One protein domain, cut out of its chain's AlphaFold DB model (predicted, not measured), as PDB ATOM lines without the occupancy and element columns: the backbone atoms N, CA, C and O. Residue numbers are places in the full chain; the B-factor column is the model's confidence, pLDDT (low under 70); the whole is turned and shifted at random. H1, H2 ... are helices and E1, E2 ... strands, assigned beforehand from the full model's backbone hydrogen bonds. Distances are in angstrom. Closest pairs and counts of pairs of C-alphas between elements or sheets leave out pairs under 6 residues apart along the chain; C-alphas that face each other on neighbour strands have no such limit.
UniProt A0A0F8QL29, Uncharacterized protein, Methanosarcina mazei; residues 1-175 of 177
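Overview. This is residues 1 to 175 of the 177 residues of an uncharacterized protein of Methanosarcina mazei (UniProt A0A0F8QL29). A small twisted sheet, E3 E4 E6 E5, has the long helix H1 over one face and H3 and H4 over the other, and beyond H4 the helices H5, H6, H7 and H8 build outward. The far part of H1 runs past the sheet, and residues 3 to 8, in the small hairpin E1 and E2, stick out. The 175 printed residues hold eight named helices and six named strands, in the order E1 E2 H1 E3 E4 H2 E5 H3 E6 H4 H5 H6 H7 H8; the class is mixed and both sheets are antiparallel. The whole is compact, with a radius of gyration of the C-alphas of 18.0 A, but flat in outline, 53 by 50 by 26 A.

Along the chain. The sheet has E3, residues 41 to 46, 15.2 A; E4, 49 to 54, 16.1 A; E6, 89 to 93, 12.9 A; and E5, 69 to 71. H1, residues 12 to 36, is 36.5 A long, from C-alpha 12 at (115.605, 143.490, 178.784). H3 is residues 73 to 80, H4 100 to 110, 16.2 A, H5 115 to 127, 19.4 A, H6 133 to 139, H7 143 to 155, 18.5 A, and H8 166 to 175, ending at C-alpha 175 (153.746, 110.063, 172.957). H2 is residues 63 to 66, E1 2 to 4 and E2 7 to 9.

Arrangement. N 43 and O 51 of the hairpin E3 and E4 are 2.9 A apart, N 52 and O 91 of E4 and E6 2.9 A, N 92 and O 70 of E6 and E5 2.8 A, and N 9 and O 2 of the hairpin E1 and E2 3.0 A, each within hydrogen-bond range. E4, H2, E5 form a split strand-helix-strand unit, two strands running the same way with E6 between them, its crossover right-handed. H1 is on the sheet at a height of 9.3 A, and H3 and H4 are on the opposite face: three layers, helices on both faces. H4 and H5, a helical hairpin, touch at a shallow tilt of 6 degrees, opposite ways, the closest C-alphas being those of Phe 104 and Ala 121, 5.2 A. H4 touches H6, closest C-alphas Glu 101 and Phe 133, 5.6 A. H6 and H7, a helical hairpin, touch at C-alphas Ala 137 and Glu 143, 4.6 A. H5 and H8 only just touch, with 3 pairs of C-alphas within 8 A, the closest Ala 123 and Leu 173, 6.5 A. O i to N i+4 pairs are all within range in H4, H6, H7 and H8, 19 of 21 in H1, 7 of 9 in H5 and 0 of 4 in H3, which has 4 of 5 O i to N i+3 pairs; H2 is too short for such a pair.

Size, cuts and confidence. The C-alphas farthest apart, of Arg 13 and Glu 174, are 53.9 A apart. The printed part has no cut and no long link. Residues 1 to 14 are under 70 in pLDDT; the mean of the printed part is 90.4.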
ATOM      1  N   MET A   1     119.377 148.639 171.109       48.97
ATOM      2  CA  MET A   1     120.747 148.644 171.664       48.97
ATOM      3  C   MET A   1     120.997 149.989 172.316       48.97
ATOM      4  O   MET A   1     120.783 150.997 171.656       48.97
ATOM      5  N   ILE A   2     121.387 150.009 173.589       45.06
ATOM      6  CA  ILE A   2     121.770 151.239 174.295       45.06
ATOM      7  C   ILE A   2     123.294 151.207 174.413       45.06
ATOM      8  O   ILE A   2     123.855 150.196 174.837       45.06
ATOM      9  N   LYS A   3     123.964 152.265 173.957       35.78
ATOM     10  CA  LYS A   3     125.419 152.401 174.056       35.78
ATOM     11  C   LYS A   3     125.726 153.213 175.307       35.78
ATOM     12  O   LYS A   3     125.376 154.386 175.359       35.78
ATOM     13  N   GLU A   4     126.399 152.602 176.272       42.19
ATOM     14  CA  GLU A   4     126.888 153.281 177.472       42.19
ATOM     15  C   GLU A   4     128.320 152.791 177.745       42.19
ATOM     16  O   GLU A   4     128.602 151.598 177.643       42.19
ATOM     17  N   ASN A   5     129.263 153.707 177.991       42.88
ATOM     18  CA  ASN A   5     130.676 153.394 178.275       42.88
ATOM     19  C   ASN A   5     131.349 152.404 177.297       42.88
ATOM     20  O   ASN A   5     131.993 151.443 177.712       42.88
ATOM     21  N   ASN A   6     131.199 152.621 175.982       45.78
ATOM     22  CA  ASN A   6     131.766 151.764 174.923       45.78
ATOM     23  C   ASN A   6     131.358 150.278 174.986       45.78
ATOM     24  O   ASN A   6     131.961 149.445 174.311       45.78
ATOM     25  N   ARG A   7     130.298 149.941 175.725       40.19
ATOM     26  CA  ARG A   7     129.707 148.605 175.758       40.19
ATOM     27  C   ARG A   7     128.253 148.694 175.300       40.19
ATOM     28  O   ARG A   7     127.528 149.633 175.629       40.19
ATOM     29  N   PHE A   8     127.833 147.736 174.481       56.81
ATOM     30  CA  PHE A   8     126.427 147.592 174.126       56.81
ATOM     31  C   PHE A   8     125.722 146.917 175.300       56.81
ATOM     32  O   PHE A   8     125.995 145.758 175.605       56.81
ATOM     33  N   LEU A   9     124.840 147.647 175.981       49.88
ATOM     34  CA  LEU A   9     124.036 147.083 177.059       49.88
ATOM     35  C   LEU A   9     122.870 146.284 176.463       49.88
ATOM     36  O   LEU A   9     122.150 146.770 175.576       49.88
ATOM     37  N   ARG A  10     122.691 145.049 176.957       52.69
ATOM     38  CA  ARG A  10     121.547 144.190 176.624       52.69
ATOM     39  C   ARG A  10     120.267 144.853 177.129       52.69
ATOM     40  O   ARG A  10     120.144 145.192 178.300       52.69
ATOM     41  N   SER A  11     119.312 145.062 176.229       56.88
ATOM     42  CA  SER A  11     117.992 145.576 176.591       56.88
ATOM     43  C   SER A  11     117.112 144.409 177.033       56.88
ATOM     44  O   SER A  11     116.849 143.514 176.233       56.88
ATOM     45  N   ASN A  12     116.574 144.467 178.256       59.12
ATOM     46  CA  ASN A  12     115.605 143.490 178.784       59.12
ATOM     47  C   ASN A  12     114.355 143.305 177.898       59.12
ATOM     48  O   ASN A  12     113.625 142.336 178.064       59.12
ATOM     49  N   ARG A  13     114.098 144.206 176.938       62.16
ATOM     50  CA  ARG A  13     112.969 144.099 175.996       62.16
ATOM     51  C   ARG A  13     113.172 143.051 174.893       62.16
ATOM     52  O   ARG A  13     112.224 142.779 174.167       62.16
ATOM     53  N   HIS A  14     114.374 142.488 174.745       65.56
ATOM     54  CA  HIS A  14     114.690 141.507 173.695       65.56
ATOM     55  C   HIS A  14     114.998 140.101 174.219       65.56
ATOM     56  O   HIS A  14     115.230 139.217 173.402       65.56
ATOM     57  N   ALA A  15     114.932 139.866 175.534       73.62
ATOM     58  CA  ALA A  15     115.232 138.560 176.126       73.62
ATOM     59  C   ALA A  15     114.394 137.426 175.501       73.62
ATOM     60  O   ALA A  15     114.947 136.430 175.061       73.62
ATOM     61  N   LEU A  16     113.083 137.639 175.318       80.38
ATOM     62  CA  LEU A  16     112.196 136.656 174.673       80.38
ATOM     63  C   LEU A  16     112.594 136.321 173.228       80.38
ATOM     64  O   LEU A  16     112.372 135.206 172.766       80.38
ATOM     65  N   PHE A  17     113.149 137.289 172.494       82.88
ATOM     66  CA  PHE A  17     113.605 137.064 171.125       82.88
ATOM     67  C   PHE A  17     114.938 136.309 171.104       82.88
ATOM     68  O   PHE A  17     115.097 135.397 170.301       82.88
ATOM     69  N   GLU A  18     115.869 136.657 171.994       81.88
ATOM     70  CA  GLU A  18     117.135 135.934 172.166       81.88
ATOM     71  C   GLU A  18     116.873 134.471 172.555       81.88
ATOM     72  O   GLU A  18     117.345 133.564 171.871       81.88
ATOM     73  N   ASP A  19     116.008 134.240 173.547       86.00
ATOM     74  CA  ASP A  19     115.595 132.900 173.966       86.00
ATOM     75  C   ASP A  19     114.949 132.123 172.815       86.00
ATOM     76  O   ASP A  19     115.211 130.934 172.631       86.00
ATOM     77  N   PHE A  20     114.100 132.776 172.016       90.44
ATOM     78  CA  PHE A  20     113.498 132.145 170.846       90.44
ATOM     79  C   PHE A  20     114.557 131.724 169.821       90.44
ATOM     80  O   PHE A  20     114.523 130.589 169.344       90.44
ATOM     81  N   VAL A  21     115.499 132.611 169.489       90.31
ATOM     82  CA  VAL A  21     116.570 132.336 168.521       90.31
ATOM     83  C   VAL A  21     117.451 131.183 169.002       90.31
ATOM     84  O   VAL A  21     117.709 130.249 168.237       90.31
ATOM     85  N   ASP A  22     117.852 131.195 170.271       88.44
ATOM     86  CA  ASP A  22     118.680 130.143 170.858       88.44
ATOM     87  C   ASP A  22     117.953 128.796 170.867       88.44
ATOM     88  O   ASP A  22     118.517 127.780 170.450       88.44
ATOM     89  N   ASN A  23     116.682 128.772 171.279       92.50
ATOM     90  CA  ASN A  23     115.875 127.552 171.270       92.50
ATOM     91  C   ASN A  23     115.629 127.032 169.849       92.50
ATOM     92  O   ASN A  23     115.701 125.824 169.619       92.50
ATOM     93  N   TYR A  24     115.388 127.921 168.883       95.19
ATOM     94  CA  TYR A  24     115.228 127.550 167.481       95.19
ATOM     95  C   TYR A  24     116.482 126.860 166.938       95.19
ATOM     96  O   TYR A  24     116.392 125.791 166.329       95.19
ATOM     97  N   TYR A  25     117.661 127.434 167.183       94.88
ATOM     98  CA  TYR A  25     118.904 126.842 166.707       94.88
ATOM     99  C   TYR A  25     119.277 125.566 167.463       94.88
ATOM    100  O   TYR A  25     119.728 124.619 166.825       94.88
ATOM    101  N   LYS A  26     119.003 125.479 168.772       93.94
ATOM    102  CA  LYS A  26     119.136 124.224 169.532       93.94
ATOM    103  C   LYS A  26     118.253 123.126 168.962       93.94
ATOM    104  O   LYS A  26     118.714 122.001 168.775       93.94
ATOM    105  N   TYR A  27     116.996 123.438 168.650       95.88
ATOM    106  CA  TYR A  27     116.093 122.492 168.005       95.88
ATOM    107  C   TYR A  27     116.659 122.031 166.655       95.88
ATOM    108  O   TYR A  27     116.791 120.831 166.429       95.88
ATOM    109  N   LYS A  28     117.082 122.967 165.794       95.81
ATOM    110  CA  LYS A  28     117.666 122.647 164.482       95.81
ATOM    111  C   LYS A  28     118.941 121.811 164.576       95.81
ATOM    112  O   LYS A  28     119.060 120.843 163.830       95.81
ATOM    113  N   ALA A  29     119.856 122.150 165.483       96.12
ATOM    114  CA  ALA A  29     121.081 121.390 165.711       96.12
ATOM    115  C   ALA A  29     120.755 119.953 166.134       96.12
ATOM    116  O   ALA A  29     121.261 119.015 165.533       96.12
ATOM    117  N   ASN A  30     119.828 119.765 167.078       94.75
ATOM    118  CA  ASN A  30     119.400 118.433 167.513       94.75
ATOM    119  C   ASN A  30     118.687 117.640 166.408       94.75
ATOM    120  O   ASN A  30     118.911 116.438 166.280       94.75
ATOM    121  N   THR A  31     117.836 118.281 165.602       94.81
ATOM    122  CA  THR A  31     117.186 117.625 164.458       94.81
ATOM    123  C   THR A  31     118.218 117.157 163.437       94.81
ATOM    124  O   THR A  31     118.180 115.996 163.034       94.81
ATOM    125  N   ASN A  32     119.155 118.031 163.057       95.69
ATOM    126  CA  ASN A  32     120.218 117.678 162.121       95.69
ATOM    127  C   ASN A  32     121.110 116.581 162.701       95.69
ATOM    128  O   ASN A  32     121.361 115.597 162.024       95.69
ATOM    129  N   LEU A  33     121.533 116.701 163.962       96.31
ATOM    130  CA  LEU A  33     122.396 115.718 164.611       96.31
ATOM    131  C   LEU A  33     121.763 114.324 164.626       96.31
ATOM    132  O   LEU A  33     122.432 113.366 164.269       96.31
ATOM    133  N   ARG A  34     120.465 114.212 164.938       94.12
ATOM    134  CA  ARG A  34     119.738 112.929 164.890       94.12
ATOM    135  C   ARG A  34     119.642 112.344 163.481       94.12
ATOM    136  O   ARG A  34     119.654 111.127 163.328       94.12
ATOM    137  N   ALA A  35     119.518 113.197 162.464       94.00
ATOM    138  CA  ALA A  35     119.547 112.759 161.071       94.00
ATOM    139  C   ALA A  35     120.952 112.295 160.655       94.00
ATOM    140  O   ALA A  35     121.079 111.346 159.887       94.00
ATOM    141  N   ILE A  36     121.993 112.933 161.199       96.12
ATOM    142  CA  ILE A  36     123.401 112.648 160.912       96.12
ATOM    143  C   ILE A  36     123.879 111.369 161.601       96.12
ATOM    144  O   ILE A  36     124.579 110.573 160.983       96.12
ATOM    145  N   SER A  37     123.521 111.163 162.866       94.88
ATOM    146  CA  SER A  37     123.966 110.023 163.662       94.88
ATOM    147  C   SER A  37     122.963 109.701 164.770       94.88
ATOM    148  O   SER A  37     122.481 110.591 165.474       94.88
ATOM    149  N   GLN A  38     122.659 108.414 164.956       90.75
ATOM    150  CA  GLN A  38     121.781 107.962 166.042       90.75
ATOM    151  C   GLN A  38     122.399 108.148 167.437       90.75
ATOM    152  O   GLN A  38     121.662 108.368 168.397       90.75
ATOM    153  N   ASN A  39     123.729 108.087 167.548       90.62
ATOM    154  CA  ASN A  39     124.484 108.237 168.796       90.62
ATOM    155  C   ASN A  39     125.333 109.519 168.832       90.62
ATOM    156  O   ASN A  39     126.257 109.639 169.635       90.62
ATOM    157  N   GLY A  40     125.008 110.493 167.978       94.81
ATOM    158  CA  GLY A  40     125.679 111.783 167.957       94.81
ATOM    159  C   GLY A  40     125.444 112.577 169.244       94.81
ATOM    160  O   GLY A  40     124.306 112.748 169.688       94.81
ATOM    161  N   LEU A  41     126.521 113.118 169.813       96.38
ATOM    162  CA  LEU A  41     126.493 114.001 170.974       96.38
ATOM    163  C   LEU A  41     126.907 115.419 170.574       96.38
ATOM    164  O   LEU A  41     128.013 115.640 170.081       96.38
ATOM    165  N   LEU A  42     126.028 116.384 170.842       97.25
ATOM    166  CA  LEU A  42     126.309 117.807 170.670       97.25
ATOM    167  C   LEU A  42     127.320 118.269 171.730       97.25
ATOM    168  O   LEU A  42     127.073 118.099 172.922       97.25
ATOM    169  N   ILE A  43     128.425 118.875 171.295       97.31
ATOM    170  CA  ILE A  43     129.494 119.385 172.169       97.31
ATOM    171  C   ILE A  43     129.365 120.900 172.335       97.31
ATOM    172  O   ILE A  43     129.347 121.419 173.447       97.31
ATOM    173  N   TRP A  44     129.250 121.617 171.220       97.25
ATOM    174  CA  TRP A  44     129.184 123.076 171.200       97.25
ATOM    175  C   TRP A  44     128.292 123.548 170.055       97.25
ATOM    176  O   TRP A  44     128.191 122.874 169.031       97.25
ATOM    177  N   GLN A  45     127.651 124.708 170.202       95.69
ATOM    178  CA  GLN A  45     126.768 125.272 169.183       95.69
ATOM    179  C   GLN A  45     126.795 126.804 169.204       95.69
ATOM    180  O   GLN A  45     126.692 127.417 170.267       95.69
ATOM    181  N   ARG A  46     126.800 127.418 168.016       92.56
ATOM    182  CA  ARG A  46     126.498 128.842 167.820       92.56
ATOM    183  C   ARG A  46     125.685 129.028 166.549       92.56
ATOM    184  O   ARG A  46     126.149 128.775 165.441       92.56
ATOM    185  N   GLY A  47     124.452 129.505 166.705       92.62
ATOM    186  CA  GLY A  47     123.537 129.630 165.573       92.62
ATOM    187  C   GLY A  47     123.373 128.282 164.848       92.62
ATOM    188  O   GLY A  47     123.097 127.284 165.514       92.62
ATOM    189  N   PRO A  48     123.523 128.223 163.509       93.94
ATOM    190  CA  PRO A  48     123.346 126.992 162.737       93.94
ATOM    191  C   PRO A  48     124.551 126.042 162.770       93.94
ATOM    192  O   PRO A  48     124.440 124.943 162.228       93.94
ATOM    193  N   GLU A  49     125.684 126.471 163.323       96.62
ATOM    194  CA  GLU A  49     126.930 125.707 163.341       96.62
ATOM    195  C   GLU A  49     127.106 125.010 164.684       96.62
ATOM    196  O   GLU A  49     126.740 125.547 165.736       96.62
ATOM    197  N   PHE A  50     127.651 123.797 164.646       97.81
ATOM    198  CA  PHE A  50     127.866 123.022 165.857       97.81
ATOM    199  C   PHE A  50     129.003 122.014 165.737       97.81
ATOM    200  O   PHE A  50     129.232 121.432 164.681       97.81
ATOM    201  N   LEU A  51     129.673 121.787 166.861       98.44
ATOM    202  CA  LEU A  51     130.644 120.723 167.069       98.44
ATOM    203  C   LEU A  51     129.921 119.536 167.701       98.44
ATOM    204  O   LEU A  51     129.156 119.702 168.657       98.44
ATOM    205  N   PHE A  52     130.174 118.339 167.192       98.06
ATOM    206  CA  PHE A  52     129.623 117.111 167.743       98.06
ATOM    207  C   PHE A  52     130.634 115.974 167.663       98.06
ATOM    208  O   PHE A  52     131.594 116.034 166.892       98.06
ATOM    209  N   LYS A  53     130.390 114.933 168.459       97.12
ATOM    210  CA  LYS A  53     131.078 113.651 168.326       97.12
ATOM    211  C   LYS A  53     130.102 112.518 168.065       97.12
ATOM    212  O   LYS A  53     128.966 112.576 168.532       97.12
ATOM    213  N   ALA A  54     130.538 111.500 167.343       95.62
ATOM    214  CA  ALA A  54     129.763 110.296 167.070       95.62
ATOM    215  C   ALA A  54     130.707 109.101 166.890       95.62
ATOM    216  O   ALA A  54     131.829 109.282 166.435       95.62
ATOM    217  N   GLU A  55     130.254 107.887 167.208       92.31
ATOM    218  CA  GLU A  55     131.022 106.679 166.855       92.31
ATOM    219  C   GLU A  55     130.911 106.401 165.354       92.31
ATOM    220  O   GLU A  55     131.863 105.963 164.728       92.31
ATOM    221  N   ASN A  56     129.726 106.637 164.775       89.88
ATOM    222  CA  ASN A  56     129.450 106.410 163.363       89.88
ATOM    223  C   ASN A  56     128.449 107.446 162.835       89.88
ATOM    224  O   ASN A  56     127.528 107.873 163.542       89.88
ATOM    225  N   LEU A  57     128.602 107.811 161.564       93.75
ATOM    226  CA  LEU A  57     127.596 108.562 160.814       93.75
ATOM    227  C   LEU A  57     126.574 107.590 160.203       93.75
ATOM    228  O   LEU A  57     126.905 106.455 159.861       93.75
ATOM    229  N   ASN A  58     125.323 108.028 160.058       92.44
ATOM    230  CA  ASN A  58     124.275 107.232 159.424       92.44
ATOM    231  C   ASN A  58     124.620 106.972 157.947       92.44
ATOM    232  O   ASN A  58     125.120 107.852 157.248       92.44
ATOM    233  N   ALA A  59     124.312 105.779 157.442       84.62
ATOM    234  CA  ALA A  59     124.459 105.480 156.020       84.62
ATOM    235  C   ALA A  59     123.374 106.190 155.190       84.62
ATOM    236  O   ALA A  59     122.227 106.298 155.624       84.62
ATOM    237  N   GLY A  60     123.721 106.625 153.974       83.31
ATOM    238  CA  GLY A  60     122.757 107.214 153.036       83.31
ATOM    239  C   GLY A  60     122.273 108.611 153.431       83.31
ATOM    240  O   GLY A  60     121.108 108.934 153.202       83.31
ATOM    241  N   LEU A  61     123.144 109.424 154.036       87.25
ATOM    242  CA  LEU A  61     122.845 110.830 154.296       87.25
ATOM    243  C   LEU A  61     122.471 111.549 153.001       87.25
ATOM    244  O   LEU A  61     123.050 111.321 151.939       87.25
ATOM    245  N   GLU A  62     121.504 112.455 153.098       86.00
ATOM    246  CA  GLU A  62     121.222 113.373 152.003       86.00
ATOM    247  C   GLU A  62     122.483 114.193 151.699       86.00
ATOM    248  O   GLU A  62     123.111 114.731 152.615       86.00
ATOM    249  N   SER A  63     122.827 114.332 150.414       83.50
ATOM    250  CA  SER A  63     124.038 115.051 149.976       83.50
ATOM    251  C   SER A  63     124.157 116.463 150.571       83.50
ATOM    252  O   SER A  63     125.246 116.924 150.906       83.50
ATOM    253  N   ASP A  64     123.028 117.140 150.786       88.62
ATOM    254  CA  ASP A  64     122.974 118.456 151.417       88.62
ATOM    255  C   ASP A  64     123.431 118.459 152.881       88.62
ATOM    256  O   ASP A  64     123.915 119.490 153.359       88.62
ATOM    257  N   LEU A  65     123.229 117.371 153.624       89.50
ATOM    258  CA  LEU A  65     123.713 117.221 154.997       89.50
ATOM    259  C   LEU A  65     125.170 116.775 155.002       89.50
ATOM    260  O   LEU A  65     125.964 117.366 155.726       89.50
ATOM    261  N   GLU A  66     125.514 115.798 154.167       91.88
ATOM    262  CA  GLU A  66     126.866 115.244 154.073       91.88
ATOM    263  C   GLU A  66     127.907 116.328 153.763       91.88
ATOM    264  O   GLU A  66     128.891 116.468 154.484       91.88
ATOM    265  N   ASN A  67     127.624 117.204 152.792       93.69
ATOM    266  CA  ASN A  67     128.510 118.312 152.409       93.69
ATOM    267  C   ASN A  67     128.733 119.365 153.510       93.69
ATOM    268  O   ASN A  67     129.553 120.272 153.345       93.69
ATOM    269  N   LYS A  68     127.972 119.301 154.607       96.81
ATOM    270  CA  LYS A  68     128.097 120.214 155.748       96.81
ATOM    271  C   LYS A  68     128.858 119.603 156.919       96.81
ATOM    272  O   LYS A  68     129.062 120.301 157.905       96.81
ATOM    273  N   ILE A  69     129.232 118.327 156.848       97.19
ATOM    274  CA  ILE A  69     129.912 117.611 157.927       97.19
ATOM    275  C   ILE A  69     131.409 117.607 157.634       97.19
ATOM    276  O   ILE A  69     131.865 116.984 156.679       97.19
ATOM    277  N   HIS A  70     132.179 118.281 158.481       97.50
ATOM    278  CA  HIS A  70     133.623 118.418 158.306       97.50
ATOM    279  C   HIS A  70     134.354 117.728 159.459       97.50
ATOM    280  O   HIS A  70     134.130 118.112 160.609       97.50
ATOM    281  N   PRO A  71     135.236 116.743 159.205       96.75
ATOM    282  CA  PRO A  71     136.122 116.208 160.235       96.75
ATOM    283  C   PRO A  71     136.970 117.328 160.846       96.75
ATOM    284  O   PRO A  71     137.484 118.186 160.125       96.75
ATOM    285  N   THR A  72     137.117 117.332 162.168       97.44
ATOM    286  CA  THR A  72     137.817 118.398 162.894       97.44
ATOM    287  C   THR A  72     138.464 117.872 164.172       97.44
ATOM    288  O   THR A  72     138.291 116.711 164.531       97.44
ATOM    289  N   ALA A  73     139.164 118.746 164.897       95.25
ATOM    290  CA  ALA A  73     139.764 118.443 166.189       95.25
ATOM    291  C   ALA A  73     140.650 117.190 166.100       95.25
ATOM    292  O   ALA A  73     141.449 117.100 165.176       95.25
ATOM    293  N   ILE A  74     140.501 116.219 167.001       94.19
ATOM    294  CA  ILE A  74     141.359 115.026 167.049       94.19
ATOM    295  C   ILE A  74     141.362 114.249 165.721       94.19
ATOM    296  O   ILE A  74     142.403 113.745 165.309       94.19
ATOM    297  N   ASN A  75     140.260 114.243 164.969       94.88
ATOM    298  CA  ASN A  75     140.149 113.484 163.720       94.88
ATOM    299  C   ASN A  75     141.110 113.927 162.615       94.88
ATOM    300  O   ASN A  75     141.354 113.168 161.677       94.88
ATOM    301  N   ILE A  76     141.634 115.154 162.676       95.50
ATOM    302  CA  ILE A  76     142.592 115.637 161.676       95.50
ATOM    303  C   ILE A  76     144.050 115.439 162.098       95.50
ATOM    304  O   ILE A  76     144.933 115.676 161.281       95.50
ATOM    305  N   PHE A  77     144.323 114.993 163.329       95.56
ATOM    306  CA  PHE A  77     145.672 114.998 163.915       95.56
ATOM    307  C   PHE A  77     146.647 114.112 163.140       95.56
ATOM    308  O   PHE A  77     147.768 114.539 162.856       95.56
ATOM    309  N   SER A  78     146.193 112.944 162.681       93.75
ATOM    310  CA  SER A  78     147.011 112.019 161.887       93.75
ATOM    311  C   SER A  78     147.519 112.647 160.584       93.75
ATOM    312  O   SER A  78     148.641 112.375 160.158       93.75
ATOM    313  N   LYS A  79     146.762 113.582 159.986       94.56
ATOM    314  CA  LYS A  79     147.190 114.341 158.795       94.56
ATOM    315  C   LYS A  79     148.358 115.291 159.081       94.56
ATOM    316  O   LYS A  79     149.070 115.667 158.155       94.56
ATOM    317  N   TYR A  80     148.556 115.656 160.344       94.88
ATOM    318  CA  TYR A  80     149.644 116.507 160.828       94.88
ATOM    319  C   TYR A  80     150.746 115.707 161.550       94.88
ATOM    320  O   TYR A  80     151.641 116.299 162.164       94.88
ATOM    321  N   GLY A  81     150.712 114.371 161.445       94.81
ATOM    322  CA  GLY A  81     151.687 113.473 162.065       94.81
ATOM    323  C   GLY A  81     151.588 113.449 163.588       94.81
ATOM    324  O   GLY A  81     152.619 113.454 164.251       94.81
ATOM    325  N   LEU A  82     150.363 113.527 164.115       95.50
ATOM    326  CA  LEU A  82     150.056 113.347 165.529       95.50
ATOM    327  C   LEU A  82     149.122 112.142 165.673       95.50
ATOM    328  O   LEU A  82     148.026 112.149 165.107       95.50
ATOM    329  N   ASP A  83     149.545 111.125 166.414       92.38
ATOM    330  CA  ASP A  83     148.795 109.886 166.599       92.38
ATOM    331  C   ASP A  83     148.050 109.923 167.939       92.38
ATOM    332  O   ASP A  83     148.625 109.786 169.017       92.38
ATOM    333  N   VAL A  84     146.742 110.174 167.872       89.44
ATOM    334  CA  VAL A  84     145.856 110.221 169.041       89.44
ATOM    335  C   VAL A  84     144.836 109.102 168.911       89.44
ATOM    336  O   VAL A  84     144.061 109.065 167.956       89.44
ATOM    337  N   ILE A  85     144.793 108.216 169.902       82.25
ATOM    338  CA  ILE A  85     143.772 107.171 169.971       82.25
ATOM    339  C   ILE A  85     142.488 107.784 170.529       82.25
ATOM    340  O   ILE A  85     142.473 108.324 171.638       82.25
ATOM    341  N   THR A  86     141.395 107.672 169.779       83.94
ATOM    342  CA  THR A  86     140.056 108.044 170.235       83.94
ATOM    343  C   THR A  86     139.038 106.993 169.801       83.94
ATOM    344  O   THR A  86     139.187 106.351 168.766       83.94
ATOM    345  N   ASP A  87     138.031 106.788 170.641       84.81
ATOM    346  CA  ASP A  87     136.871 105.923 170.416       84.81
ATOM    347  C   ASP A  87     135.733 106.637 169.669       84.81
ATOM    348  O   ASP A  87     134.759 106.002 169.269       84.81
ATOM    349  N   MET A  88     135.850 107.955 169.493       90.56
ATOM    350  CA  MET A  88     134.819 108.815 168.934       90.56
ATOM    351  C   MET A  88     135.405 109.708 167.853       90.56
ATOM    352  O   MET A  88     136.468 110.298 168.025       90.56
ATOM    353  N   ASP A  89     134.635 109.910 166.795       94.88
ATOM    354  CA  ASP A  89     134.976 110.860 165.756       94.88
ATOM    355  C   ASP A  89     134.352 112.231 166.027       94.88
ATOM    356  O   ASP A  89     133.184 112.339 166.410       94.88
ATOM    357  N   TYR A  90     135.122 113.288 165.784       97.06
ATOM    358  CA  TYR A  90     134.741 114.682 165.979       97.06
ATOM    359  C   TYR A  90     134.514 115.395 164.647       97.06
ATOM    360  O   TYR A  90     135.369 115.416 163.755       97.06
ATOM    361  N   TYR A  91     133.368 116.065 164.551       97.88
ATOM    362  CA  TYR A  91     132.922 116.744 163.342       97.88
ATOM    363  C   TYR A  91     132.356 118.127 163.655       97.88
ATOM    364  O   TYR A  91     131.694 118.338 164.673       97.88
ATOM    365  N   PHE A  92     132.559 119.066 162.738       98.19
ATOM    366  CA  PHE A  92     131.891 120.359 162.750       98.19
ATOM    367  C   PHE A  92     130.856 120.419 161.635       98.19
ATOM    368  O   PHE A  92     131.164 120.171 160.469       98.19
ATOM    369  N   PHE A  93     129.627 120.773 161.990       97.88
ATOM    370  CA  PHE A  93     128.569 121.020 161.029       97.88
ATOM    371  C   PHE A  93     128.587 122.490 160.602       97.88
ATOM    372  O   PHE A  93     128.223 123.372 161.381       97.88
ATOM    373  N   SER A  94     128.974 122.764 159.356       96.88
ATOM    374  CA  SER A  94     128.933 124.104 158.762       96.88
ATOM    375  C   SER A  94     128.685 124.050 157.259       96.88
ATOM    376  O   SER A  94     129.049 123.108 156.564       96.88
ATOM    377  N   LYS A  95     128.083 125.114 156.721       95.38
ATOM    378  CA  LYS A  95     127.949 125.302 155.268       95.38
ATOM    379  C   LYS A  95     129.274 125.647 154.589       95.38
ATOM    380  O   LYS A  95     129.353 125.555 153.368       95.38
ATOM    381  N   LYS A  96     130.253 126.143 155.344       94.12
ATOM    382  CA  LYS A  96     131.553 126.558 154.822       94.12
ATOM    383  C   LYS A  96     132.597 125.494 155.154       94.12
ATOM    384  O   LYS A  96     132.465 124.844 156.188       94.12
ATOM    385  N   PRO A  97     133.618 125.322 154.300       94.06
ATOM    386  CA  PRO A  97     134.761 124.499 154.651       94.06
ATOM    387  C   PRO A  97     135.512 125.118 155.832       94.06
ATOM    388  O   PRO A  97     135.535 126.343 155.979       94.06
ATOM    389  N   LEU A  98     136.139 124.256 156.626       94.81
ATOM    390  CA  LEU A  98     136.958 124.661 157.763       94.81
ATOM    391  C   LEU A  98     138.334 125.163 157.325       94.81
ATOM    392  O   LEU A  98     138.905 124.668 156.348       94.81
ATOM    393  N   CYS A  99     138.891 126.098 158.085       93.62
ATOM    394  CA  CYS A  99     140.308 126.447 158.021       93.62
ATOM    395  C   CYS A  99     141.106 125.820 159.176       93.62
ATOM    396  O   CYS A  99     140.552 125.349 160.167       93.62
ATOM    397  N   GLU A 100     142.433 125.858 159.072       94.19
ATOM    398  CA  GLU A 100     143.335 125.212 160.033       94.19
ATOM    399  C   GLU A 100     143.166 125.726 161.471       94.19
ATOM    400  O   GLU A 100     143.139 124.942 162.418       94.19
ATOM    401  N   GLU A 101     142.984 127.037 161.650       94.62
ATOM    402  CA  GLU A 101     142.768 127.644 162.968       94.62
ATOM    403  C   GLU A 101     141.512 127.123 163.677       94.62
ATOM    404  O   GLU A 101     141.469 127.084 164.909       94.62
ATOM    405  N   GLU A 102     140.495 126.708 162.923       96.38
ATOM    406  CA  GLU A 102     139.280 126.133 163.491       96.38
ATOM    407  C   GLU A 102     139.552 124.736 164.048       96.38
ATOM    408  O   GLU A 102     138.996 124.398 165.083       96.38
ATOM    409  N   PHE A 103     140.473 123.953 163.477       97.38
ATOM    410  CA  PHE A 103     140.864 122.666 164.068       97.38
ATOM    411  C   PHE A 103     141.479 122.835 165.463       97.38
ATOM    412  O   PHE A 103     141.159 122.075 166.383       97.38
ATOM    413  N   PHE A 104     142.310 123.867 165.638       97.50
ATOM    414  CA  PHE A 104     142.874 124.237 166.936       97.50
ATOM    415  C   PHE A 104     141.770 124.617 167.934       97.50
ATOM    416  O   PHE A 104     141.684 124.044 169.021       97.50
ATOM    417  N   VAL A 105     140.880 125.537 167.547       97.88
ATOM    418  CA  VAL A 105     139.779 126.008 168.403       97.88
ATOM    419  C   VAL A 105     138.795 124.884 168.733       97.88
ATOM    420  O   VAL A 105     138.394 124.734 169.884       97.88
ATOM    421  N   HIS A 106     138.433 124.056 167.757       98.19
ATOM    422  CA  HIS A 106     137.507 122.944 167.947       98.19
ATOM    423  C   HIS A 106     138.069 121.884 168.894       98.19
ATOM    424  O   HIS A 106     137.298 121.328 169.666       98.19
ATOM    425  N   THR A 107     139.385 121.643 168.892       97.94
ATOM    426  CA  THR A 107     140.017 120.744 169.875       97.94
ATOM    427  C   THR A 107     139.816 121.250 171.301       97.94
ATOM    428  O   THR A 107     139.426 120.477 172.170       97.94
ATOM    429  N   ILE A 108     140.001 122.553 171.536       98.12
ATOM    430  CA  ILE A 108     139.749 123.174 172.847       98.12
ATOM    431  C   ILE A 108     138.270 123.055 173.225       98.12
ATOM    432  O   ILE A 108     137.944 122.736 174.362       98.12
ATOM    433  N   LEU A 109     137.364 123.293 172.274       97.94
ATOM    434  CA  LEU A 109     135.920 123.255 172.516       97.94
ATOM    435  C   LEU A 109     135.370 121.861 172.836       97.94
ATOM    436  O   LEU A 109     134.232 121.795 173.295       97.94
ATOM    437  N   ILE A 110     136.135 120.779 172.631       97.06
ATOM    438  CA  ILE A 110     135.740 119.444 173.108       97.06
ATOM    439  C   ILE A 110     135.480 119.486 174.615       97.06
ATOM    440  O   ILE A 110     134.427 119.046 175.071       97.06
ATOM    441  N   ASP A 111     136.433 120.039 175.364       96.44
ATOM    442  CA  ASP A 111     136.292 120.367 176.778       96.44
ATOM    443  C   ASP A 111     137.363 121.406 177.165       96.44
ATOM    444  O   ASP A 111     138.516 121.036 177.417       96.44
ATOM    445  N   PRO A 112     137.006 122.705 177.245       96.38
ATOM    446  CA  PRO A 112     137.957 123.771 177.560       96.38
ATOM    447  C   PRO A 112     138.611 123.624 178.938       96.38
ATOM    448  O   PRO A 112     139.694 124.161 179.170       96.38
ATOM    449  N   TYR A 113     137.969 122.901 179.858       95.38
ATOM    450  CA  TYR A 113     138.467 122.688 181.214       95.38
ATOM    451  C   TYR A 113     139.405 121.484 181.315       95.38
ATOM    452  O   TYR A 113     140.030 121.300 182.356       95.38
ATOM    453  N   SER A 114     139.546 120.690 180.250       96.44
ATOM    454  CA  SER A 114     140.430 119.530 180.212       96.44
ATOM    455  C   SER A 114     141.864 119.923 179.842       96.44
ATOM    456  O   SER A 114     142.119 120.352 178.709       96.44
ATOM    457  N   PRO A 115     142.848 119.690 180.733       96.75
ATOM    458  CA  PRO A 115     144.258 119.876 180.406       96.75
ATOM    459  C   PRO A 115     144.729 119.040 179.218       96.75
ATOM    460  O   PRO A 115     145.629 119.460 178.494       96.75
ATOM    461  N   ILE A 116     144.115 117.874 178.997       95.56
ATOM    462  CA  ILE A 116     144.479 116.956 177.915       95.56
ATOM    463  C   ILE A 116     144.083 117.533 176.556       95.56
ATOM    464  O   ILE A 116     144.940 117.663 175.685       95.56
ATOM    465  N   TYR A 117     142.828 117.961 176.370       96.69
ATOM    466  CA  TYR A 117     142.402 118.541 175.088       96.69
ATOM    467  C   TYR A 117     143.098 119.875 174.801       96.69
ATOM    468  O   TYR A 117     143.480 120.139 173.660       96.69
ATOM    469  N   ASN A 118     143.357 120.685 175.831       97.81
ATOM    470  CA  ASN A 118     144.172 121.888 175.681       97.81
ATOM    471  C   ASN A 118     145.613 121.552 175.257       97.81
ATOM    472  O   ASN A 118     146.162 122.219 174.382       97.81
ATOM    473  N   SER A 119     146.205 120.488 175.809       97.06
ATOM    474  CA  SER A 119     147.531 120.004 175.402       97.06
ATOM    475  C   SER A 119     147.538 119.501 173.958       97.06
ATOM    476  O   SER A 119     148.448 119.832 173.206       97.06
ATOM    477  N   TYR A 120     146.501 118.780 173.528       97.00
ATOM    478  CA  TYR A 120     146.342 118.360 172.133       97.00
ATOM    479  C   TYR A 120     146.219 119.547 171.176       97.00
ATOM    480  O   TYR A 120     146.881 119.568 170.139       97.00
ATOM    481  N   ALA A 121     145.442 120.572 171.529       97.06
ATOM    482  CA  ALA A 121     145.363 121.788 170.727       97.06
ATOM    483  C   ALA A 121     146.742 122.463 170.603       97.06
ATOM    484  O   ALA A 121     147.167 122.832 169.507       97.06
ATOM    485  N   LEU A 122     147.477 122.572 171.713       96.50
ATOM    486  CA  LEU A 122     148.830 123.127 171.731       96.50
ATOM    487  C   LEU A 122     149.841 122.289 170.930       96.50
ATOM    488  O   LEU A 122     150.701 122.867 170.267       96.50
ATOM    489  N   ALA A 123     149.706 120.961 170.925       96.38
ATOM    490  CA  ALA A 123     150.510 120.050 170.111       96.38
ATOM    491  C   ALA A 123     150.265 120.239 168.606       96.38
ATOM    492  O   ALA A 123     151.201 120.181 167.804       96.38
ATOM    493  N   LEU A 124     149.012 120.504 168.223       96.06
ATOM    494  CA  LEU A 124     148.617 120.765 166.841       96.06
ATOM    495  C   LEU A 124     149.114 122.129 166.346       96.06
ATOM    496  O   LEU A 124     149.579 122.236 165.214       96.06
ATOM    497  N   ALA A 125     149.052 123.169 167.183       95.62
ATOM    498  CA  ALA A 125     149.373 124.551 166.814       95.62
ATOM    499  C   ALA A 125     150.674 124.752 165.997       95.62
ATOM    500  O   ALA A 125     150.621 125.458 164.987       95.62
ATOM    501  N   PRO A 126     151.840 124.166 166.350       93.94
ATOM    502  CA  PRO A 126     153.071 124.324 165.570       93.94
ATOM    503  C   PRO A 126     153.062 123.605 164.211       93.94
ATOM    504  O   PRO A 126     153.944 123.872 163.396       93.94
ATOM    505  N   LYS A 127     152.112 122.694 163.964       94.12
ATOM    506  CA  LYS A 127     151.965 121.950 162.700       94.12
ATOM    507  C   LYS A 127     151.109 122.691 161.668       94.12
ATOM    508  O   LYS A 127     151.130 122.317 160.499       94.12
ATOM    509  N   LEU A 128     150.370 123.716 162.091       92.44
ATOM    510  CA  LEU A 128     149.492 124.507 161.229       92.44
ATOM    511  C   LEU A 128     150.282 125.616 160.517       92.44
ATOM    512  O   LEU A 128     151.217 126.198 161.074       92.44
ATOM    513  N   GLY A 129     149.901 125.933 159.279       86.62
ATOM    514  CA  GLY A 129     150.532 126.982 158.478       86.62
ATOM    515  C   GLY A 129     150.131 128.397 158.906       86.62
ATOM    516  O   GLY A 129     150.909 129.341 158.749       86.62
ATOM    517  N   SER A 130     148.937 128.557 159.481       81.44
ATOM    518  CA  SER A 130     148.436 129.828 160.013       81.44
ATOM    519  C   SER A 130     148.539 129.888 161.538       81.44
ATOM    520  O   SER A 130     148.399 128.891 162.238       81.44
ATOM    521  N   LYS A 131     148.758 131.100 162.064       82.44
ATOM    522  CA  LYS A 131     148.886 131.380 163.507       82.44
ATOM    523  C   LYS A 131     147.851 132.383 164.018       82.44
ATOM    524  O   LYS A 131     148.012 132.965 165.088       82.44
ATOM    525  N   ASN A 132     146.767 132.596 163.270       91.38
ATOM    526  CA  ASN A 132     145.715 133.557 163.621       91.38
ATOM    527  C   ASN A 132     144.739 133.034 164.697       91.38
ATOM    528  O   ASN A 132     143.557 133.383 164.691       91.38
ATOM    529  N   PHE A 133     145.223 132.231 165.651       94.44
ATOM    530  CA  PHE A 133     144.397 131.539 166.647       94.44
ATOM    531  C   PHE A 133     143.544 132.493 167.482       94.44
ATOM    532  O   PHE A 133     142.381 132.207 167.721       94.44
ATOM    533  N   ILE A 134     144.072 133.662 167.858       95.81
ATOM    534  CA  ILE A 134     143.334 134.672 168.636       95.81
ATOM    535  C   ILE A 134     142.106 135.194 167.884       95.81
ATOM    536  O   ILE A 134     141.036 135.339 168.472       95.81
ATOM    537  N   LYS A 135     142.242 135.450 166.577       94.38
ATOM    538  CA  LYS A 135     141.132 135.938 165.749       94.38
ATOM    539  C   LYS A 135     140.009 134.905 165.704       94.38
ATOM    540  O   LYS A 135     138.848 135.266 165.867       94.38
ATOM    541  N   TYR A 136     140.363 133.638 165.497       94.25
ATOM    542  CA  TYR A 136     139.379 132.564 165.463       94.25
ATOM    543  C   TYR A 136     138.790 132.299 166.841       94.25
ATOM    544  O   TYR A 136     137.579 132.282 166.970       94.25
ATOM    545  N   ALA A 137     139.598 132.253 167.894       95.94
ATOM    546  CA  ALA A 137     139.129 132.123 169.271       95.94
ATOM    547  C   ALA A 137     138.078 133.182 169.653       95.94
ATOM    548  O   ALA A 137     137.112 132.860 170.342       95.94
ATOM    549  N   ALA A 138     138.217 134.420 169.165       95.56
ATOM    550  CA  ALA A 138     137.217 135.470 169.358       95.56
ATOM    551  C   ALA A 138     135.870 135.152 168.680       95.56
ATOM    552  O   ALA A 138     134.823 135.416 169.265       95.56
ATOM    553  N   TYR A 139     135.860 134.523 167.497       92.88
ATOM    554  CA  TYR A 139     134.618 134.059 166.854       92.88
ATOM    555  C   TYR A 139     133.897 132.956 167.639       92.88
ATOM    556  O   TYR A 139     132.702 132.753 167.433       92.88
ATOM    557  N   TYR A 140     134.586 132.262 168.543       95.12
ATOM    558  CA  TYR A 140     134.016 131.213 169.393       95.12
ATOM    559  C   TYR A 140     133.896 131.643 170.863       95.12
ATOM    560  O   TYR A 140     133.572 130.818 171.711       95.12
ATOM    561  N   ASP A 141     134.139 132.924 171.165       95.69
ATOM    562  CA  ASP A 141     134.093 133.502 172.515       95.69
ATOM    563  C   ASP A 141     135.048 132.822 173.529       95.69
ATOM    564  O   ASP A 141     134.820 132.864 174.737       95.69
ATOM    565  N   ILE A 142     136.161 132.244 173.053       97.06
ATOM    566  CA  ILE A 142     137.209 131.605 173.879       97.06
ATOM    567  C   ILE A 142     138.567 132.324 173.802       97.06
ATOM    568  O   ILE A 142     139.607 131.756 174.131       97.06
ATOM    569  N   GLU A 143     138.585 133.588 173.369       97.62
ATOM    570  CA  GLU A 143     139.818 134.366 173.181       97.62
ATOM    571  C   GLU A 143     140.698 134.404 174.439       97.62
ATOM    572  O   GLU A 143     141.898 134.144 174.366       97.62
ATOM    573  N   ALA A 144     140.104 134.695 175.599       96.25
ATOM    574  CA  ALA A 144     140.834 134.769 176.863       96.25
ATOM    575  C   ALA A 144     141.477 133.424 177.238       96.25
ATOM    576  O   ALA A 144     142.612 133.397 177.705       96.25
ATOM    577  N   HIS A 145     140.783 132.314 176.976       97.50
ATOM    578  CA  HIS A 145     141.304 130.967 177.217       97.50
ATOM    579  C   HIS A 145     142.514 130.676 176.335       97.50
ATOM    580  O   HIS A 145     143.568 130.288 176.829       97.50
ATOM    581  N   VAL A 146     142.400 130.951 175.033       97.06
ATOM    582  CA  VAL A 146     143.505 130.743 174.089       97.06
ATOM    583  C   VAL A 146     144.717 131.602 174.449       97.06
ATOM    584  O   VAL A 146     145.839 131.117 174.361       97.06
ATOM    585  N   ARG A 147     144.525 132.841 174.923       96.00
ATOM    586  CA  ARG A 147     145.636 133.670 175.428       96.00
ATOM    587  C   ARG A 147     146.370 132.996 176.586       96.00
ATOM    588  O   ARG A 147     147.592 132.918 176.537       96.00
ATOM    589  N   THR A 148     145.645 132.442 177.556       96.00
ATOM    590  CA  THR A 148     146.236 131.682 178.672       96.00
ATOM    591  C   THR A 148     147.058 130.486 178.186       96.00
ATOM    592  O   THR A 148     148.156 130.251 178.691       96.00
ATOM    593  N   LEU A 149     146.563 129.745 177.187       96.56
ATOM    594  CA  LEU A 149     147.280 128.601 176.612       96.56
ATOM    595  C   LEU A 149     148.547 129.021 175.852       96.56
ATOM    596  O   LEU A 149     149.568 128.342 175.928       96.56
ATOM    597  N   LEU A 150     148.512 130.143 175.133       93.94
ATOM    598  CA  LEU A 150     149.696 130.658 174.441       93.94
ATOM    599  C   LEU A 150     150.744 131.182 175.434       93.94
ATOM    600  O   LEU A 150     151.921 130.866 175.294       93.94
ATOM    601  N   GLU A 151     150.324 131.886 176.490       94.31
ATOM    602  CA  GLU A 151     151.232 132.307 177.566       94.31
ATOM    603  C   GLU A 151     151.906 131.121 178.268       94.31
ATOM    604  O   GLU A 151     153.061 131.219 178.683       94.31
ATOM    605  N   TYR A 152     151.197 129.999 178.412       96.19
ATOM    606  CA  TYR A 152     151.754 128.762 178.953       96.19
ATOM    607  C   TYR A 152     152.930 128.241 178.111       96.19
ATOM    608  O   TYR A 152     153.965 127.887 178.674       96.19
ATOM    609  N   ILE A 153     152.804 128.243 176.779       94.56
ATOM    610  CA  ILE A 153     153.888 127.831 175.872       94.56
ATOM    611  C   ILE A 153     155.107 128.747 176.003       94.56
ATOM    612  O   ILE A 153     156.243 128.268 175.974       94.56
ATOM    613  N   ASP A 154     154.878 130.048 176.183       93.06
ATOM    614  CA  ASP A 154     155.954 131.028 176.332       93.06
ATOM    615  C   ASP A 154     156.690 130.871 177.672       93.06
ATOM    616  O   ASP A 154     157.923 130.878 177.711       93.06
ATOM    617  N   LYS A 155     155.945 130.705 178.774       94.38
ATOM    618  CA  LYS A 155     156.511 130.614 180.132       94.38
ATOM    619  C   LYS A 155     157.042 129.225 180.482       94.38
ATOM    620  O   LYS A 155     157.935 129.121 181.318       94.38
ATOM    621  N   LYS A 156     156.528 128.170 179.838       95.12
ATOM    622  CA  LYS A 156     156.904 126.763 180.074       95.12
ATOM    623  C   LYS A 156     156.720 126.317 181.526       95.12
ATOM    624  O   LYS A 156     157.505 125.544 182.070       95.12
ATOM    625  N   GLU A 157     155.670 126.809 182.166       92.25
ATOM    626  CA  GLU A 157     155.303 126.482 183.543       92.25
ATOM    627  C   GLU A 157     153.783 126.419 183.663       92.25
ATOM    628  O   GLU A 157     153.078 127.037 182.870       92.25
ATOM    629  N   LYS A 158     153.251 125.693 184.652       92.12
ATOM    630  CA  LYS A 158     151.799 125.618 184.853       92.12
ATOM    631  C   LYS A 158     151.264 126.997 185.268       92.12
ATOM    632  O   LYS A 158     151.460 127.421 186.402       92.12
ATOM    633  N   THR A 159     150.557 127.669 184.362       86.31
ATOM    634  CA  THR A 159     149.974 129.007 184.585       86.31
ATOM    635  C   THR A 159     148.512 128.970 185.030       86.31
ATOM    636  O   THR A 159     147.995 129.968 185.526       86.31
ATOM    637  N   SER A 160     147.826 127.842 184.837       90.94
ATOM    638  CA  SER A 160     146.407 127.659 185.166       90.94
ATOM    639  C   SER A 160     146.062 126.176 185.318       90.94
ATOM    640  O   SER A 160     146.871 125.308 184.991       90.94
ATOM    641  N   ASP A 161     144.845 125.872 185.768       92.94
ATOM    642  CA  ASP A 161     144.330 124.496 185.809       92.94
ATOM    643  C   ASP A 161     143.904 123.955 184.441       92.94
ATOM    644  O   ASP A 161     143.564 122.785 184.330       92.94
ATOM    645  N   PHE A 162     143.979 124.768 183.386       93.12
ATOM    646  CA  PHE A 162     143.681 124.359 182.012       93.12
ATOM    647  C   PHE A 162     144.852 123.674 181.313       93.12
ATOM    648  O   PHE A 162     144.704 123.227 180.179       93.12
ATOM    649  N   VAL A 163     146.022 123.629 181.944       94.62
ATOM    650  CA  VAL A 163     147.258 123.121 181.348       94.62
ATOM    651  C   VAL A 163     147.918 122.113 182.272       94.62
ATOM    652  O   VAL A 163     147.849 122.220 183.502       94.62
ATOM    653  N   LEU A 164     148.574 121.127 181.667       96.44
ATOM    654  CA  LEU A 164     149.405 120.179 182.392       96.44
ATOM    655  C   LEU A 164     150.664 120.876 182.934       96.44
ATOM    656  O   LEU A 164     151.140 121.861 182.348       96.44
ATOM    657  N   PRO A 165     151.266 120.360 184.018       97.00
ATOM    658  CA  PRO A 165     152.656 120.656 184.340       97.00
ATOM    659  C   PRO A 165     153.542 120.509 183.098       97.00
ATOM    660  O   PRO A 165     153.380 119.571 182.323       97.00
ATOM    661  N   TRP A 166     154.485 121.435 182.898       97.06
ATOM    662  CA  TRP A 166     155.269 121.503 181.657       97.06
ATOM    663  C   TRP A 166     155.944 120.177 181.290       97.06
ATOM    664  O   TRP A 166     155.916 119.767 180.136       97.06
ATOM    665  N   LYS A 167     156.485 119.468 182.286       97.06
ATOM    666  CA  LYS A 167     157.099 118.154 182.082       97.06
ATOM    667  C   LYS A 167     156.103 117.117 181.541       97.06
ATOM    668  O   LYS A 167     156.420 116.428 180.583       97.06
ATOM    669  N   GLU A 168     154.900 117.049 182.109       97.56
ATOM    670  CA  GLU A 168     153.845 116.127 181.660       97.56
ATOM    671  C   GLU A 168     153.359 116.474 180.248       97.56
ATOM    672  O   GLU A 168     153.095 115.585 179.446       97.56
ATOM    673  N   TYR A 169     153.293 117.764 179.906       97.19
ATOM    674  CA  TYR A 169     153.004 118.194 178.538       97.19
ATOM    675  C   TYR A 169     154.078 117.731 177.546       97.19
ATOM    676  O   TYR A 169     153.741 117.268 176.461       97.19
ATOM    677  N   GLN A 170     155.362 117.814 177.907       97.19
ATOM    678  CA  GLN A 170     156.448 117.314 177.058       97.19
ATOM    679  C   GLN A 170     156.377 115.794 176.870       97.19
ATOM    680  O   GLN A 170     156.478 115.327 175.740       97.19
ATOM    681  N   GLU A 171     156.150 115.042 177.949       97.19
ATOM    682  CA  GLU A 171     155.961 113.586 177.893       97.19
ATOM    683  C   GLU A 171     154.755 113.219 177.004       97.19
ATOM    684  O   GLU A 171     154.832 112.302 176.187       97.19
ATOM    685  N   LEU A 172     153.661 113.986 177.090       95.81
ATOM    686  CA  LEU A 172     152.509 113.833 176.203       95.81
ATOM    687  C   LEU A 172     152.884 114.105 174.741       95.81
ATOM    688  O   LEU A 172     152.541 113.297 173.885       95.81
ATOM    689  N   LEU A 173     153.599 115.190 174.432       95.12
ATOM    690  CA  LEU A 173     154.027 115.487 173.058       95.12
ATOM    691  C   LEU A 173     154.868 114.366 172.444       95.12
ATOM    692  O   LEU A 173     154.691 114.057 171.269       95.12
ATOM    693  N   GLU A 174     155.768 113.769 173.224       94.94
ATOM    694  CA  GLU A 174     156.595 112.645 172.778       94.94
ATOM    695  C   GLU A 174     155.754 111.402 172.475       94.94
ATOM    696  O   GLU A 174     156.082 110.659 171.558       94.94
ATOM    697  N   SER A 175     154.648 111.197 173.194       94.31
ATOM    698  CA  SER A 175     153.746 110.063 172.957       94.31
ATOM    699  C   SER A 175     152.881 110.189 171.695       94.31
ATOM    700  O   SER A 175     152.290 109.199 171.274       94.31
TER     701      SER A 175